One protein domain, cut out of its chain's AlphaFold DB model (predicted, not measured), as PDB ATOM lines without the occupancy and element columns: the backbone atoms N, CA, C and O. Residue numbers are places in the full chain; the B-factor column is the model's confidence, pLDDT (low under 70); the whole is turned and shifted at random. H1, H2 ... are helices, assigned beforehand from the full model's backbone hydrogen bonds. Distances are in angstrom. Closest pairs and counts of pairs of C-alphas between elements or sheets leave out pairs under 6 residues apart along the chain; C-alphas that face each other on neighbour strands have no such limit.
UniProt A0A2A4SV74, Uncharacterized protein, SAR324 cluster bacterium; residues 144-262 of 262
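AT A GLANCE: This is residues 144 to 262 of the 262 residues of an uncharacterized protein of SAR324 cluster bacterium (UniProt A0A2A4SV74). Steeply crossed helices form a rounded cluster: H2, H3 and H5 make its core, and H1 packs on H5. H6 packs on H3 on one side of the core, while H4 stands on the opposite side of H3, beside the core rather than tightly on it. The printed part has 119 residues with six named helices, H1 to H6 in order along the chain, and no named strand, so its class is all helix. It is compact, with a radius of gyration of the C-alphas of 13.7 A and spans of 33 by 32 by 31 A.

HOW THE PARTS SIT: Start at H1, residues 144 to 157, and look for H5, residues 225 to 235: they touch, closest at the C-alphas of Ala 151 and Lys 227, 4.9 A apart, at a steep tilt of 58 degrees, the same way. With residues 151 to 155 alone H1 also touches H2, residues 179 to 188; the closest C-alphas, of Phe 155 and Gly 179, are 4.9 A apart. H2 touches H5 at a steep tilt of 68 degrees, only just short of about perpendicular, with the C-alphas of Ile 182 and Ile 228 closest at 7.0 A. H2 and H3, residues 190 to 198, only just touch, with 3 pairs of C-alphas within 8 A, and only at the corner by their link; Val 186 and Ala 193 have the closest C-alphas, 5.6 A apart. H3 touches H5 at a steep tilt of 51 degrees, opposite ways, and the closest C-alphas, of Leu 197 and Arg 225, are 5.1 A apart. Next comes H4, residues 209 to 220, close to H3 but not clearly touching it, with the C-alphas of Phe 196 and Tyr 215 closest at 6.8 A. H6, residues 246 to 261, touches H3 at a steep tilt of 41 degrees, opposite ways; the C-alphas of Pro 190 and Arg 254 are closest at 6.5 A. H1 and H4 are among the pairs that are apart. In each of the six helices every O i to N i+4 pair is within hydrogen-bond range.

IN THESE COORDINATES: Find C-alpha 144 at (-12.538, -47.032, 30.458); from there H1 runs 20.0 A to C-alpha 157. H2 and H3 follow as shorter helices, and H4 runs 16.6 A from C-alpha 209 at (-14.469, -32.657, 10.418). H5 follows, and H6, the longest helix, runs 22.1 A to C-alpha 261 at (-37.856, -30.391, 33.471).

THE WHOLE: The two C-alphas farthest apart, of Glu 161 and Lys 205, are 36.7 A from each other. The printed part has no cut, and the link from H1 to H2 is long, with 21 residues. In this model pLDDT is under 70 at residues 144 to 148, 150 to 165 and 262.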
ATOM      1  N   GLU A 144     -11.111 -47.303  30.257       63.59
ATOM      2  CA  GLU A 144     -12.538 -47.032  30.458       63.59
ATOM      3  C   GLU A 144     -12.925 -47.207  31.937       63.59
ATOM      4  O   GLU A 144     -13.697 -46.405  32.457       63.59
ATOM      5  N   GLU A 145     -12.342 -48.181  32.645       66.94
ATOM      6  CA  GLU A 145     -12.542 -48.376  34.085       66.94
ATOM      7  C   GLU A 145     -11.892 -47.256  34.919       66.94
ATOM      8  O   GLU A 145     -12.553 -46.682  35.784       66.94
ATOM      9  N   LEU A 146     -10.649 -46.862  34.622       66.75
ATOM     10  CA  LEU A 146      -9.979 -45.739  35.291       66.75
ATOM     11  C   LEU A 146     -10.691 -44.403  35.021       66.75
ATOM     12  O   LEU A 146     -10.949 -43.649  35.956       66.75
ATOM     13  N   ASP A 147     -11.082 -44.154  33.770       66.88
ATOM     14  CA  ASP A 147     -11.882 -42.996  33.368       66.88
ATOM     15  C   ASP A 147     -13.263 -43.017  34.027       66.88
ATOM     16  O   ASP A 147     -13.841 -41.961  34.269       66.88
ATOM     17  N   SER A 148     -13.830 -44.198  34.298       67.44
ATOM     18  CA  SER A 148     -15.113 -44.311  34.996       67.44
ATOM     19  C   SER A 148     -14.996 -43.978  36.485       67.44
ATOM     20  O   SER A 148     -15.916 -43.375  37.035       67.44
ATOM     21  N   LEU A 149     -13.865 -44.308  37.122       71.19
ATOM     22  CA  LEU A 149     -13.565 -43.892  38.493       71.19
ATOM     23  C   LEU A 149     -13.314 -42.380  38.566       71.19
ATOM     24  O   LEU A 149     -13.927 -41.725  39.405       71.19
ATOM     25  N   ASP A 150     -12.496 -41.828  37.663       69.25
ATOM     26  CA  ASP A 150     -12.260 -40.375  37.554       69.25
ATOM     27  C   ASP A 150     -13.562 -39.618  37.263       69.25
ATOM     28  O   ASP A 150     -13.851 -38.586  37.865       69.25
ATOM     29  N   ALA A 151     -14.405 -40.164  36.381       69.31
ATOM     30  CA  ALA A 151     -15.727 -39.615  36.125       69.31
ATOM     31  C   ALA A 151     -16.568 -39.575  37.402       69.31
ATOM     32  O   ALA A 151     -17.143 -38.536  37.717       69.31
ATOM     33  N   LEU A 152     -16.639 -40.686  38.139       67.81
ATOM     34  CA  LEU A 152     -17.427 -40.767  39.364       67.81
ATOM     35  C   LEU A 152     -16.916 -39.796  40.437       67.81
ATOM     36  O   LEU A 152     -17.733 -39.167  41.104       67.81
ATOM     37  N   GLU A 153     -15.598 -39.654  40.587       66.94
ATOM     38  CA  GLU A 153     -14.975 -38.711  41.523       66.94
ATOM     39  C   GLU A 153     -15.293 -37.259  41.147       66.94
ATOM     40  O   GLU A 153     -15.802 -36.511  41.984       66.94
ATOM     41  N   GLY A 154     -15.139 -36.897  39.868       64.62
ATOM     42  CA  GLY A 154     -15.499 -35.570  39.364       64.62
ATOM     43  C   GLY A 154     -16.975 -35.220  39.587       64.62
ATOM     44  O   GLY A 154     -17.292 -34.099  39.968       64.62
ATOM     45  N   PHE A 155     -17.895 -36.179  39.434       69.44
ATOM     46  CA  PHE A 155     -19.318 -35.952  39.730       69.44
ATOM     47  C   PHE A 155     -19.662 -35.998  41.227       69.44
ATOM     48  O   PHE A 155     -20.691 -35.455  41.623       69.44
ATOM     49  N   ALA A 156     -18.865 -36.667  42.062       62.72
ATOM     50  CA  ALA A 156     -19.120 -36.769  43.499       62.72
ATOM     51  C   ALA A 156     -18.763 -35.477  44.245       62.72
ATOM     52  O   ALA A 156     -19.440 -35.127  45.216       62.72
ATOM     53  N   GLU A 157     -17.723 -34.772  43.794       60.00
ATOM     54  CA  GLU A 157     -17.362 -33.451  44.318       60.00
ATOM     55  C   GLU A 157     -18.265 -32.340  43.765       60.00
ATOM     56  O   GLU A 157     -18.568 -31.366  44.466       60.00
ATOM     57  N   ASP A 158     -18.773 -32.516  42.543       62.62
ATOM     58  CA  ASP A 158     -19.597 -31.522  41.873       62.62
ATOM     59  C   ASP A 158     -21.082 -31.647  42.224       62.62
ATOM     60  O   ASP A 158     -21.839 -32.478  41.722       62.62
ATOM     61  N   SER A 159     -21.542 -30.728  43.070       57.59
ATOM     62  CA  SER A 159     -22.971 -30.494  43.253       57.59
ATOM     63  C   SER A 159     -23.528 -29.702  42.071       57.59
ATOM     64  O   SER A 159     -22.909 -28.744  41.611       57.59
ATOM     65  N   TRP A 160     -24.767 -29.997  41.665       57.00
ATOM     66  CA  TRP A 160     -25.565 -29.162  40.751       57.00
ATOM     67  C   TRP A 160     -25.527 -27.661  41.107       57.00
ATOM     68  O   TRP A 160     -25.667 -26.790  40.247       57.00
ATOM     69  N   GLU A 161     -25.326 -27.346  42.388       52.12
ATOM     70  CA  GLU A 161     -25.199 -25.983  42.900       52.12
ATOM     71  C   GLU A 161     -23.982 -25.213  42.353       52.12
ATOM     72  O   GLU A 161     -24.032 -23.983  42.336       52.12
ATOM     73  N   ASN A 162     -22.954 -25.907  41.851       62.47
ATOM     74  CA  ASN A 162     -21.717 -25.334  41.308       62.47
ATOM     75  C   ASN A 162     -21.760 -25.064  39.797       62.47
ATOM     76  O   ASN A 162     -20.773 -24.594  39.249       62.47
ATOM     77  N   ILE A 163     -22.879 -25.323  39.108       64.06
ATOM     78  CA  ILE A 163     -22.980 -25.040  37.668       64.06
ATOM     79  C   ILE A 163     -22.885 -23.526  37.441       64.06
ATOM     80  O   ILE A 163     -23.855 -22.792  37.686       64.06
ATOM     81  N   THR A 164     -21.742 -23.064  36.948       59.25
ATOM     82  CA  THR A 164     -21.516 -21.687  36.513       59.25
ATOM     83  C   THR A 164     -21.522 -21.614  34.994       59.25
ATOM     84  O   THR A 164     -20.902 -22.425  34.327       59.25
ATOM     85  N   GLU A 165     -22.225 -20.631  34.426       67.06
ATOM     86  CA  GLU A 165     -21.995 -20.256  33.029       67.06
ATOM     87  C   GLU A 165     -20.706 -19.425  33.028       67.06
ATOM     88  O   GLU A 165     -20.706 -18.267  33.453       67.06
ATOM     89  N   GLY A 166     -19.586 -20.062  32.690       78.12
ATOM     90  CA  GLY A 166     -18.256 -19.499  32.906       78.12
ATOM     91  C   GLY A 166     -17.169 -20.220  32.120       78.12
ATOM     92  O   GLY A 166     -17.403 -20.737  31.030       78.12
ATOM     93  N   GLU A 167     -15.954 -20.224  32.665       83.75
ATOM     94  CA  GLU A 167     -14.792 -20.817  31.998       83.75
ATOM     95  C   GLU A 167     -14.940 -22.334  31.808       83.75
ATOM     96  O   GLU A 167     -14.446 -22.870  30.819       83.75
ATOM     97  N   ASP A 168     -15.653 -23.018  32.697       86.88
ATOM     98  CA  ASP A 168     -15.859 -24.468  32.686       86.88
ATOM     99  C   ASP A 168     -16.999 -24.943  31.762       86.88
ATOM    100  O   ASP A 168     -17.198 -26.148  31.611       86.88
ATOM    101  N   ASP A 169     -17.725 -24.031  31.100       91.06
ATOM    102  CA  ASP A 169     -18.827 -24.372  30.188       91.06
ATOM    103  C   ASP A 169     -18.355 -25.218  28.993       91.06
ATOM    104  O   ASP A 169     -17.346 -24.924  28.352       91.06
ATOM    105  N   VAL A 170     -19.107 -26.259  28.635       92.81
ATOM    106  CA  VAL A 170     -18.696 -27.196  27.576       92.81
ATOM    107  C   VAL A 170     -18.640 -26.535  26.196       92.81
ATOM    108  O   VAL A 170     -17.697 -26.764  25.444       92.81
ATOM    109  N   VAL A 171     -19.635 -25.722  25.837       92.19
ATOM    110  CA  VAL A 171     -19.816 -25.235  24.458       92.19
ATOM    111  C   VAL A 171     -19.068 -23.929  24.210       92.19
ATOM    112  O   VAL A 171     -18.527 -23.729  23.124       92.19
ATOM    113  N   TYR A 172     -19.052 -23.042  25.201       90.69
ATOM    114  CA  TYR A 172     -18.529 -21.681  25.097       90.69
ATOM    115  C   TYR A 172     -17.377 -21.392  26.061       90.69
ATOM    116  O   TYR A 172     -16.754 -20.335  25.950       90.69
ATOM    117  N   GLY A 173     -17.104 -22.289  27.008       89.69
ATOM    118  CA  GLY A 173     -15.999 -22.136  27.946       89.69
ATOM    119  C   GLY A 173     -14.641 -22.414  27.303       89.69
ATOM    120  O   GLY A 173     -14.533 -22.950  26.201       89.69
ATOM    121  N   THR A 174     -13.589 -22.048  28.025       90.56
ATOM    122  CA  THR A 174     -12.184 -22.227  27.616       90.56
ATOM    123  C   THR A 174     -11.341 -22.928  28.681       90.56
ATOM    124  O   THR A 174     -10.202 -23.301  28.425       90.56
ATOM    125  N   GLY A 175     -11.876 -23.080  29.891       90.12
ATOM    126  CA  GLY A 175     -11.251 -23.738  31.032       90.12
ATOM    127  C   GLY A 175     -11.596 -25.230  31.120       90.12
ATOM    128  O   GLY A 175     -12.335 -25.748  30.276       90.12
ATOM    129  N   PRO A 176     -11.057 -25.936  32.129       90.38
ATOM    130  CA  PRO A 176     -11.344 -27.348  32.350       90.38
ATOM    131  C   PRO A 176     -12.833 -27.555  32.640       90.38
ATOM    132  O   PRO A 176     -13.427 -26.829  33.434       90.38
ATOM    133  N   ILE A 177     -13.426 -28.549  31.986       90.62
ATOM    134  CA  ILE A 177     -14.849 -28.857  32.095       90.62
ATOM    135  C   ILE A 177     -15.102 -29.596  33.414       90.62
ATOM    136  O   ILE A 177     -14.562 -30.684  33.641       90.62
ATOM    137  N   SER A 178     -15.935 -29.002  34.269       89.00
ATOM    138  CA  SER A 178     -16.395 -29.593  35.531       89.00
ATOM    139  C   SER A 178     -17.486 -30.639  35.289       89.00
ATOM    140  O   SER A 178     -18.219 -30.573  34.299       89.00
ATOM    141  N   GLY A 179     -17.654 -31.595  36.204       86.50
ATOM    142  CA  GLY A 179     -18.779 -32.530  36.197       86.50
ATOM    143  C   GLY A 179     -20.116 -31.789  36.177       86.50
ATOM    144  O   GLY A 179     -20.984 -32.113  35.370       86.50
ATOM    145  N   ALA A 180     -20.243 -30.714  36.955       85.25
ATOM    146  CA  ALA A 180     -21.398 -29.816  36.930       85.25
ATOM    147  C   ALA A 180     -21.722 -29.303  35.506       85.25
ATOM    148  O   ALA A 180     -22.867 -29.408  35.049       85.25
ATOM    149  N   ALA A 181     -20.722 -28.814  34.767       89.69
ATOM    150  CA  ALA A 181     -20.895 -28.357  33.388       89.69
ATOM    151  C   ALA A 181     -21.315 -29.491  32.435       89.69
ATOM    152  O   ALA A 181     -22.135 -29.276  31.540       89.69
ATOM    153  N   ILE A 182     -20.831 -30.720  32.652       91.62
ATOM    154  CA  ILE A 182     -21.260 -31.904  31.885       91.62
ATOM    155  C   ILE A 182     -22.752 -32.188  32.102       91.62
ATOM    156  O   ILE A 182     -23.483 -32.453  31.143       91.62
ATOM    157  N   MET A 183     -23.217 -32.115  33.350       88.88
ATOM    158  CA  MET A 183     -24.618 -32.367  33.697       88.88
ATOM    159  C   MET A 183     -25.558 -31.387  32.984       88.88
ATOM    160  O   MET A 183     -26.563 -31.806  32.392       88.88
ATOM    161  N   ASP A 184     -25.204 -30.097  33.014       89.38
ATOM    162  CA  ASP A 184     -25.936 -29.014  32.348       89.38
ATOM    163  C   ASP A 184     -25.902 -29.165  30.823       89.38
ATOM    164  O   ASP A 184     -26.936 -29.072  30.158       89.38
ATOM    165  N   PHE A 185     -24.735 -29.499  30.268       93.81
ATOM    166  CA  PHE A 185     -24.552 -29.736  28.840       93.81
ATOM    167  C   PHE A 185     -25.456 -30.853  28.312       93.81
ATOM    168  O   PHE A 185     -26.105 -30.676  27.283       93.81
ATOM    169  N   VAL A 186     -25.564 -31.981  29.020       94.00
ATOM    170  CA  VAL A 186     -26.438 -33.093  28.603       94.00
ATOM    171  C   VAL A 186     -27.916 -32.690  28.628       94.00
ATOM    172  O   VAL A 186     -28.676 -33.118  27.760       94.00
ATOM    173  N   HIS A 187     -28.323 -31.834  29.570       91.62
ATOM    174  CA  HIS A 187     -29.697 -31.329  29.653       91.62
ATOM    175  C   HIS A 187     -30.012 -30.325  28.539       91.62
ATOM    176  O   HIS A 187     -31.062 -30.415  27.901       91.62
ATOM    177  N   LYS A 188     -29.104 -29.374  28.289       91.06
ATOM    178  CA  LYS A 188     -29.276 -28.319  27.279       91.06
ATOM    179  C   LYS A 188     -29.088 -28.842  25.849       91.06
ATOM    180  O   LYS A 188     -29.801 -28.417  24.940       91.06
ATOM    181  N   PHE A 189     -28.157 -29.775  25.643       95.19
ATOM    182  CA  PHE A 189     -27.724 -30.259  24.328       95.19
ATOM    183  C   PHE A 189     -27.650 -31.801  24.246       95.19
ATOM    184  O   PHE A 189     -26.597 -32.357  23.914       95.19
ATOM    185  N   PRO A 190     -28.765 -32.529  24.461       95.25
ATOM    186  CA  PRO A 190     -28.765 -33.997  24.478       95.25
ATOM    187  C   PRO A 190     -28.360 -34.636  23.137       95.25
ATOM    188  O   PRO A 190     -27.816 -35.737  23.115       95.25
ATOM    189  N   ASP A 191     -28.594 -33.952  22.009       95.88
ATOM    190  CA  ASP A 191     -28.110 -34.385  20.687       95.88
ATOM    191  C   ASP A 191     -26.574 -34.399  20.634       95.88
ATOM    192  O   ASP A 191     -25.960 -35.436  20.383       95.88
ATOM    193  N   SER A 192     -25.947 -33.262  20.947       96.00
ATOM    194  CA  SER A 192     -24.489 -33.118  20.946       96.00
ATOM    195  C   SER A 192     -23.813 -34.069  21.933       96.00
ATOM    196  O   SER A 192     -22.786 -34.658  21.597       96.00
ATOM    197  N   ALA A 193     -24.408 -34.282  23.111       96.19
ATOM    198  CA  ALA A 193     -23.913 -35.250  24.085       96.19
ATOM    199  C   ALA A 193     -23.873 -36.678  23.521       96.19
ATOM    200  O   ALA A 193     -22.863 -37.372  23.641       96.19
ATOM    201  N   LEU A 194     -24.946 -37.113  22.851       96.19
ATOM    202  CA  LEU A 194     -24.991 -38.439  22.236       96.19
ATOM    203  C   LEU A 194     -24.061 -38.555  21.028       96.19
ATOM    204  O   LEU A 194     -23.395 -39.580  20.870       96.19
ATOM    205  N   LYS A 195     -23.955 -37.514  20.199       95.94
ATOM    206  CA  LYS A 195     -22.997 -37.487  19.085       95.94
ATOM    207  C   LYS A 195     -21.557 -37.631  19.566       95.94
ATOM    208  O   LYS A 195     -20.809 -38.433  19.002       95.94
ATOM    209  N   PHE A 196     -21.191 -36.920  20.632       96.12
ATOM    210  CA  PHE A 196     -19.878 -37.021  21.265       96.12
ATOM    211  C   PHE A 196     -19.627 -38.425  21.834       96.12
ATOM    212  O   PHE A 196     -18.601 -39.044  21.539       96.12
ATOM    213  N   LEU A 197     -20.597 -38.973  22.575       95.31
ATOM    214  CA  LEU A 197     -20.516 -40.307  23.175       95.31
ATOM    215  C   LEU A 197     -20.306 -41.414  22.128       95.31
ATOM    216  O   LEU A 197     -19.412 -42.251  22.268       95.31
ATOM    217  N   TYR A 198     -21.107 -41.416  21.059       94.25
ATOM    218  CA  TYR A 198     -21.091 -42.473  20.039       94.25
ATOM    219  C   TYR A 198     -20.132 -42.207  18.873       94.25
ATOM    220  O   TYR A 198     -19.944 -43.091  18.033       94.25
ATOM    221  N   ARG A 199     -19.537 -41.010  18.806       94.19
ATOM    222  CA  ARG A 199     -18.693 -40.533  17.697       94.19
ATOM    223  C   ARG A 199     -19.354 -40.679  16.321       94.19
ATOM    224  O   ARG A 199     -18.717 -41.062  15.340       94.19
ATOM    225  N   LYS A 200     -20.664 -40.415  16.264       94.25
ATOM    226  CA  LYS A 200     -21.506 -40.523  15.063       94.25
ATOM    227  C   LYS A 200     -22.651 -39.526  15.116       94.25
ATOM    228  O   LYS A 200     -23.136 -39.188  16.190       94.25
ATOM    229  N   GLN A 201     -23.151 -39.136  13.951       94.06
ATOM    230  CA  GLN A 201     -24.411 -38.406  13.859       94.06
ATOM    231  C   GLN A 201     -25.593 -39.292  14.281       94.06
ATOM    232  O   GLN A 201     -25.536 -40.515  14.152       94.06
ATOM    233  N   LEU A 202     -26.713 -38.691  14.706       92.25
ATOM    234  CA  LEU A 202     -27.924 -39.431  15.119       92.25
ATOM    235  C   LEU A 202     -28.493 -40.357  14.030       92.25
ATOM    236  O   LEU A 202     -29.161 -41.343  14.329       92.25
ATOM    237  N   ASN A 203     -28.214 -40.052  12.761       91.19
ATOM    238  CA  ASN A 203     -28.581 -40.870  11.601       91.19
ATOM    239  C   ASN A 203     -27.588 -42.026  11.326       91.19
ATOM    240  O   ASN A 203     -27.739 -42.734  10.331       91.19
ATOM    241  N   GLY A 204     -26.558 -42.198  12.160       89.19
ATOM    242  CA  GLY A 204     -25.514 -43.216  12.039       89.19
ATOM    243  C   GLY A 204     -24.360 -42.872  11.090       89.19
ATOM    244  O   GLY A 204     -23.439 -43.682  10.957       89.19
ATOM    245  N   LYS A 205     -24.382 -41.704  10.437       93.62
ATOM    246  CA  LYS A 205     -23.291 -41.236   9.568       93.62
ATOM    247  C   LYS A 205     -22.047 -40.854  10.382       93.62
ATOM    248  O   LYS A 205     -22.172 -40.551  11.573       93.62
ATOM    249  N   PRO A 206     -20.853 -40.865   9.755       94.31
ATOM    250  CA  PRO A 206     -19.661 -40.295  10.375       94.31
ATOM    251  C   PRO A 206     -19.880 -38.818  10.718       94.31
ATOM    252  O   PRO A 206     -20.703 -38.145  10.089       94.31
ATOM    253  N   LEU A 207     -19.150 -38.349  11.726       93.81
ATOM    254  CA  LEU A 207     -19.109 -36.942  12.103       93.81
ATOM    255  C   LEU A 207     -18.481 -36.106  10.982       93.81
ATOM    256  O   LEU A 207     -17.728 -36.626  10.151       93.81
ATOM    257  N   THR A 208     -18.813 -34.818  10.932       95.25
ATOM    258  CA  THR A 208     -18.070 -33.889  10.074       95.25
ATOM    259  C   THR A 208     -16.726 -33.548  10.710       95.25
ATOM    260  O   THR A 208     -16.537 -33.713  11.914       95.25
ATOM    261  N   LYS A 209     -15.784 -33.050   9.905       94.94
ATOM    262  CA  LYS A 209     -14.469 -32.657  10.418       94.94
ATOM    263  C   LYS A 209     -14.588 -31.555  11.474       94.94
ATOM    264  O   LYS A 209     -13.900 -31.592  12.482       94.94
ATOM    265  N   GLU A 210     -15.503 -30.615  11.268       94.94
ATOM    266  CA  GLU A 210     -15.763 -29.534  12.217       94.94
ATOM    267  C   GLU A 210     -16.277 -30.072  13.561       94.94
ATOM    268  O   GLU A 210     -15.867 -29.586  14.609       94.94
ATOM    269  N   GLU A 211     -17.148 -31.090  13.547       94.00
ATOM    270  CA  GLU A 211     -17.607 -31.761  14.770       94.00
ATOM    271  C   GLU A 211     -16.447 -32.485  15.474       94.00
ATOM    272  O   GLU A 211     -16.328 -32.416  16.694       94.00
ATOM    273  N   GLU A 212     -15.572 -33.155  14.719       94.81
ATOM    274  CA  GLU A 212     -14.391 -33.827  15.274       94.81
ATOM    275  C   GLU A 212     -13.409 -32.845  15.928       94.81
ATOM    276  O   GLU A 212     -12.947 -33.120  17.035       94.81
ATOM    277  N   ASP A 213     -13.149 -31.700  15.290       96.00
ATOM    278  CA  ASP A 213     -12.267 -30.651  15.813       96.00
ATOM    279  C   ASP A 213     -12.832 -30.048  17.117       96.00
ATOM    280  O   ASP A 213     -12.100 -29.887  18.095       96.00
ATOM    281  N   ILE A 214     -14.148 -29.791  17.182       95.38
ATOM    282  CA  ILE A 214     -14.824 -29.331  18.414       95.38
ATOM    283  C   ILE A 214     -14.687 -30.373  19.530       95.38
ATOM    284  O   ILE A 214     -14.432 -30.039  20.684       95.38
ATOM    285  N   TYR A 215     -14.855 -31.653  19.210       95.56
ATOM    286  CA  TYR A 215     -14.777 -32.710  20.215       95.56
ATOM    287  C   TYR A 215     -13.350 -32.945  20.711       95.56
ATOM    288  O   TYR A 215     -13.177 -33.334  21.864       95.56
ATOM    289  N   ALA A 216     -12.341 -32.699  19.873       95.19
ATOM    290  CA  ALA A 216     -10.944 -32.717  20.291       95.19
ATOM    291  C   ALA A 216     -10.639 -31.589  21.292       95.19
ATOM    292  O   ALA A 216      -9.941 -31.824  22.279       95.19
ATOM    293  N   ASP A 217     -11.209 -30.395  21.091       95.12
ATOM    294  CA  ASP A 217     -11.122 -29.301  22.067       95.12
ATOM    295  C   ASP A 217     -11.743 -29.704  23.413       95.12
ATOM    296  O   ASP A 217     -11.093 -29.591  24.452       95.12
ATOM    297  N   TRP A 218     -12.946 -30.287  23.404       95.88
ATOM    298  CA  TRP A 218     -13.589 -30.767  24.633       95.88
ATOM    299  C   TRP A 218     -12.740 -31.811  25.369       95.88
ATOM    300  O   TRP A 218     -12.589 -31.733  26.589       95.88
ATOM    301  N   GLU A 219     -12.147 -32.761  24.642       94.75
ATOM    302  CA  GLU A 219     -11.251 -33.765  25.225       94.75
ATOM    303  C   GLU A 219     -10.004 -33.138  25.854       94.75
ATOM    304  O   GLU A 219      -9.622 -33.523  26.961       94.75
ATOM    305  N   SER A 220      -9.419 -32.117  25.218       95.25
ATOM    306  CA  SER A 220      -8.288 -31.370  25.789       95.25
ATOM    307  C   SER A 220      -8.646 -30.643  27.093       95.25
ATOM    308  O   SER A 220      -7.786 -30.403  27.939       95.25
ATOM    309  N   ARG A 221      -9.939 -30.364  27.292       93.81
ATOM    310  CA  ARG A 221     -10.514 -29.695  28.463       93.81
ATOM    311  C   ARG A 221     -11.082 -30.674  29.496       93.81
ATOM    312  O   ARG A 221     -11.913 -30.279  30.306       93.81
ATOM    313  N   ASN A 222     -10.619 -31.929  29.504       91.50
ATOM    314  CA  ASN A 222     -10.983 -32.980  30.470       91.50
ATOM    315  C   ASN A 222     -12.392 -33.598  30.299       91.50
ATOM    316  O   ASN A 222     -12.872 -34.318  31.184       91.50
ATOM    317  N   MET A 223     -13.059 -33.377  29.159       92.00
ATOM    318  CA  MET A 223     -14.289 -34.098  28.817       92.00
ATOM    319  C   MET A 223     -13.951 -35.461  28.209       92.00
ATOM    320  O   MET A 223     -13.431 -35.542  27.101       92.00
ATOM    321  N   THR A 224     -14.340 -36.549  28.870       92.94
ATOM    322  CA  THR A 224     -14.216 -37.902  28.307       92.94
ATOM    323  C   THR A 224     -15.579 -38.472  27.934       92.94
ATOM    324  O   THR A 224     -16.621 -38.121  28.497       92.94
ATOM    325  N   ARG A 225     -15.595 -39.412  26.982       93.31
ATOM    326  CA  ARG A 225     -16.825 -40.146  26.636       93.31
ATOM    327  C   ARG A 225     -17.369 -40.929  27.829       93.31
ATOM    328  O   ARG A 225     -18.584 -41.028  27.968       93.31
ATOM    329  N   SER A 226     -16.492 -41.428  28.697       91.19
ATOM    330  CA  SER A 226     -16.851 -42.135  29.929       91.19
ATOM    331  C   SER A 226     -17.629 -41.240  30.896       91.19
ATOM    332  O   SER A 226     -18.640 -41.688  31.433       91.19
ATOM    333  N   LYS A 227     -17.255 -39.958  31.039       91.38
ATOM    334  CA  LYS A 227     -18.001 -38.981  31.858       91.38
ATOM    335  C   LYS A 227     -19.430 -38.779  31.353       91.38
ATOM    336  O   LYS A 227     -20.383 -38.911  32.119       91.38
ATOM    337  N   ILE A 228     -19.593 -38.557  30.045       93.88
ATOM    338  CA  ILE A 228     -20.920 -38.439  29.416       93.88
ATOM    339  C   ILE A 228     -21.710 -39.742  29.558       93.88
ATOM    340  O   ILE A 228     -22.884 -39.718  29.922       93.88
ATOM    341  N   ARG A 229     -21.070 -40.888  29.298       94.06
ATOM    342  CA  ARG A 229     -21.684 -42.213  29.419       94.06
ATOM    343  C   ARG A 229     -22.231 -42.443  30.820       94.06
ATOM    344  O   ARG A 229     -23.392 -42.811  30.957       94.06
ATOM    345  N   HIS A 230     -21.389 -42.249  31.828       90.50
ATOM    346  CA  HIS A 230     -21.729 -42.472  33.223       90.50
ATOM    347  C   HIS A 230     -22.922 -41.610  33.627       90.50
ATOM    348  O   HIS A 230     -23.910 -42.111  34.161       90.50
ATOM    349  N   TYR A 231     -22.875 -40.329  33.268       90.94
ATOM    350  CA  TYR A 231     -23.963 -39.417  33.555       90.94
ATOM    351  C   TYR A 231     -25.275 -39.804  32.857       90.94
ATOM    352  O   TYR A 231     -26.319 -39.828  33.500       90.94
ATOM    353  N   VAL A 232     -25.240 -40.157  31.566       93.56
ATOM    354  CA  VAL A 232     -26.437 -40.579  30.814       93.56
ATOM    355  C   VAL A 232     -27.041 -41.864  31.385       93.56
ATOM    356  O   VAL A 232     -28.260 -41.956  31.493       93.56
ATOM    357  N   LEU A 233     -26.215 -42.842  31.772       92.19
ATOM    358  CA  LEU A 233     -26.691 -44.076  32.405       92.19
ATOM    359  C   LEU A 233     -27.371 -43.792  33.745       92.19
ATOM    360  O   LEU A 233     -28.473 -44.284  33.976       92.19
ATOM    361  N   ASN A 234     -26.757 -42.951  34.581       89.38
ATOM    362  CA  ASN A 234     -27.333 -42.553  35.863       89.38
ATOM    363  C   ASN A 234     -28.636 -41.769  35.684       89.38
ATOM    364  O   ASN A 234     -29.606 -42.033  36.386       89.38
ATOM    365  N   LEU A 235     -28.663 -40.822  34.741       89.25
ATOM    366  CA  LEU A 235     -29.833 -39.996  34.454       89.25
ATOM    367  C   LEU A 235     -31.019 -40.846  33.993       89.25
ATOM    368  O   LEU A 235     -32.131 -40.607  34.431       89.25
ATOM    369  N   MET A 236     -30.776 -41.832  33.128       92.69
ATOM    370  CA  MET A 236     -31.821 -42.689  32.559       92.69
ATOM    371  C   MET A 236     -32.113 -43.948  33.385       92.69
ATOM    372  O   MET A 236     -32.940 -44.761  32.968       92.69
ATOM    373  N   GLU A 237     -31.410 -44.140  34.505       89.94
ATOM    374  CA  GLU A 237     -31.441 -45.365  35.314       89.94
ATOM    375  C   GLU A 237     -31.199 -46.637  34.473       89.94
ATOM    376  O   GLU A 237     -31.862 -47.665  34.627       89.94
ATOM    377  N   TRP A 238     -30.255 -46.565  33.531       92.19
ATOM    378  CA  TRP A 238     -29.894 -47.682  32.658       92.19
ATOM    379  C   TRP A 238     -28.691 -48.454  33.197       92.19
ATOM    380  O   TRP A 238     -27.649 -47.868  33.476       92.19
ATOM    381  N   ASP A 239     -28.783 -49.786  33.211       88.00
ATOM    382  CA  ASP A 239     -27.640 -50.654  33.539       88.00
ATOM    383  C   ASP A 239     -26.529 -50.570  32.476       88.00
ATOM    384  O   ASP A 239     -25.338 -50.661  32.765       88.00
ATOM    385  N   GLN A 240     -26.922 -50.424  31.209       92.31
ATOM    386  CA  GLN A 240     -26.022 -50.319  30.065       92.31
ATOM    387  C   GLN A 240     -26.671 -49.512  28.941       92.31
ATOM    388  O   GLN A 240     -27.896 -49.428  28.846       92.31
ATOM    389  N   LEU A 241     -25.845 -48.958  28.047       92.19
ATOM    390  CA  LEU A 241     -26.343 -48.192  26.911       92.19
ATOM    391  C   LEU A 241     -27.211 -49.090  26.005       92.19
ATOM    392  O   LEU A 241     -26.759 -50.181  25.628       92.19
ATOM    393  N   PRO A 242     -28.425 -48.649  25.624       91.94
ATOM    394  CA  PRO A 242     -29.274 -49.397  24.711       91.94
ATOM    395  C   PRO A 242     -28.577 -49.658  23.372       91.94
ATOM    396  O   PRO A 242     -27.748 -48.873  22.909       91.94
ATOM    397  N   ARG A 243     -28.950 -50.765  22.722       90.75
ATOM    398  CA  ARG A 243     -28.472 -51.128  21.373       90.75
ATOM    399  C   ARG A 243     -29.399 -50.635  20.257       90.75
ATOM    400  O   ARG A 243     -29.230 -51.026  19.105       90.75
ATOM    401  N   ASP A 244     -30.380 -49.818  20.620       92.19
ATOM    402  CA  ASP A 244     -31.342 -49.223  19.701       92.19
ATOM    403  C   ASP A 244     -30.647 -48.215  18.760       92.19
ATOM    404  O   ASP A 244     -29.539 -47.747  19.049       92.19
ATOM    405  N   PRO A 245     -31.261 -47.853  17.618       92.88
ATOM    406  CA  PRO A 245     -30.758 -46.779  16.772       92.88
ATOM    407  C   PRO A 245     -30.539 -45.483  17.563       92.88
ATOM    408  O   PRO A 245     -31.354 -45.115  18.407       92.88
ATOM    409  N   LEU A 246     -29.468 -44.743  17.253       92.81
ATOM    410  CA  LEU A 246     -29.061 -43.570  18.039       92.81
ATOM    411  C   LEU A 246     -30.161 -42.499  18.144       92.81
ATOM    412  O   LEU A 246     -30.317 -41.863  19.183       92.81
ATOM    413  N   TYR A 247     -30.975 -42.347  17.097       93.62
ATOM    414  CA  TYR A 247     -32.147 -41.474  17.114       93.62
ATOM    415  C   TYR A 247     -33.213 -41.887  18.151       93.62
ATOM    416  O   TYR A 247     -33.832 -41.027  18.778       93.62
ATOM    417  N   GLU A 248     -33.432 -43.186  18.363       94.31
ATOM    418  CA  GLU A 248     -34.378 -43.678  19.373       94.31
ATOM    419  C   GLU A 248     -33.846 -43.442  20.786       94.31
ATOM    420  O   GLU A 248     -34.590 -42.995  21.657       94.31
ATOM    421  N   ILE A 249     -32.544 -43.670  20.994       95.56
ATOM    422  CA  ILE A 249     -31.864 -43.369  22.261       95.56
ATOM    423  C   ILE A 249     -31.986 -41.876  22.575       95.56
ATOM    424  O   ILE A 249     -32.379 -41.509  23.680       95.56
ATOM    425  N   TRP A 250     -31.723 -41.019  21.584       95.69
ATOM    426  CA  TRP A 250     -31.906 -39.574  21.702       95.69
ATOM    427  C   TRP A 250     -33.339 -39.189  22.051       95.69
ATOM    428  O   TRP A 250     -33.546 -38.350  22.922       95.69
ATOM    429  N   THR A 251     -34.325 -39.820  21.411       95.75
ATOM    430  CA  THR A 251     -35.742 -39.554  21.682       95.75
ATOM    431  C   THR A 251     -36.077 -39.869  23.138       95.75
ATOM    432  O   THR A 251     -36.605 -39.005  23.830       95.75
ATOM    433  N   ARG A 252     -35.684 -41.050  23.637       94.88
ATOM    434  CA  ARG A 252     -35.904 -41.434  25.042       94.88
ATOM    435  C   ARG A 252     -35.201 -40.495  26.017       94.88
ATOM    436  O   ARG A 252     -35.806 -40.099  27.004       94.88
ATOM    437  N   LEU A 253     -33.949 -40.134  25.732       94.94
ATOM    438  CA  LEU A 253     -33.178 -39.211  26.564       94.94
ATOM    439  C   LEU A 253     -33.841 -37.831  26.627       94.94
ATOM    440  O   LEU A 253     -34.048 -37.295  27.711       94.94
ATOM    441  N   ARG A 254     -34.210 -37.268  25.472       94.94
ATOM    442  CA  ARG A 254     -34.898 -35.976  25.378       94.94
ATOM    443  C   ARG A 254     -36.230 -36.000  26.123       94.94
ATOM    444  O   ARG A 254     -36.521 -35.050  26.840       94.94
ATOM    445  N   ASP A 255     -37.028 -37.046  25.930       94.44
ATOM    446  CA  ASP A 255     -38.352 -37.157  26.546       94.44
ATOM    447  C   ASP A 255     -38.229 -37.286  28.069       94.44
ATOM    448  O   ASP A 255     -38.911 -36.576  28.797       94.44
ATOM    449  N   HIS A 256     -37.266 -38.072  28.558       91.56
ATOM    450  CA  HIS A 256     -36.991 -38.173  29.990       91.56
ATOM    451  C   HIS A 256     -36.496 -36.852  30.597       91.56
ATOM    452  O   HIS A 256     -36.975 -36.432  31.648       91.56
ATOM    453  N   ILE A 257     -35.582 -36.151  29.916       90.12
ATOM    454  CA  ILE A 257     -35.152 -34.806  30.322       90.12
ATOM    455  C   ILE A 257     -36.356 -33.857  30.349       90.12
ATOM    456  O   ILE A 257     -36.495 -33.078  31.288       90.12
ATOM    457  N   PHE A 258     -37.245 -33.919  29.356       88.44
ATOM    458  CA  PHE A 258     -38.447 -33.088  29.322       88.44
ATOM    459  C   PHE A 258     -39.376 -33.378  30.506       88.44
ATOM    460  O   PHE A 258     -39.829 -32.422  31.134       88.44
ATOM    461  N   ASP A 259     -39.596 -34.653  30.836       86.56
ATOM    462  CA  ASP A 259     -40.427 -35.105  31.960       86.56
ATOM    463  C   ASP A 259     -39.839 -34.723  33.325       86.56
ATOM    464  O   ASP A 259     -40.577 -34.485  34.277       86.56
ATOM    465  N   ILE A 260     -38.511 -34.638  33.437       79.06
ATOM    466  CA  ILE A 260     -37.864 -34.075  34.623       79.06
ATOM    467  C   ILE A 260     -38.026 -32.549  34.608       79.06
ATOM    468  O   ILE A 260     -38.356 -31.945  35.619       79.06
ATOM    469  N   ILE A 261     -37.814 -31.863  33.491       71.38
ATOM    470  CA  ILE A 261     -37.856 -30.391  33.471       71.38
ATOM    471  C   ILE A 261     -39.283 -29.830  33.612       71.38
ATOM    472  O   ILE A 261     -39.426 -28.712  34.111       71.38
ATOM    473  N   HIS A 262     -40.328 -30.569  33.233       61.84
ATOM    474  CA  HIS A 262     -41.730 -30.112  33.262       61.84
ATOM    475  C   HIS A 262     -42.552 -30.788  34.353       61.84
ATOM    476  O   HIS A 262     -43.420 -30.071  34.895       61.84
TER     477      HIS A 262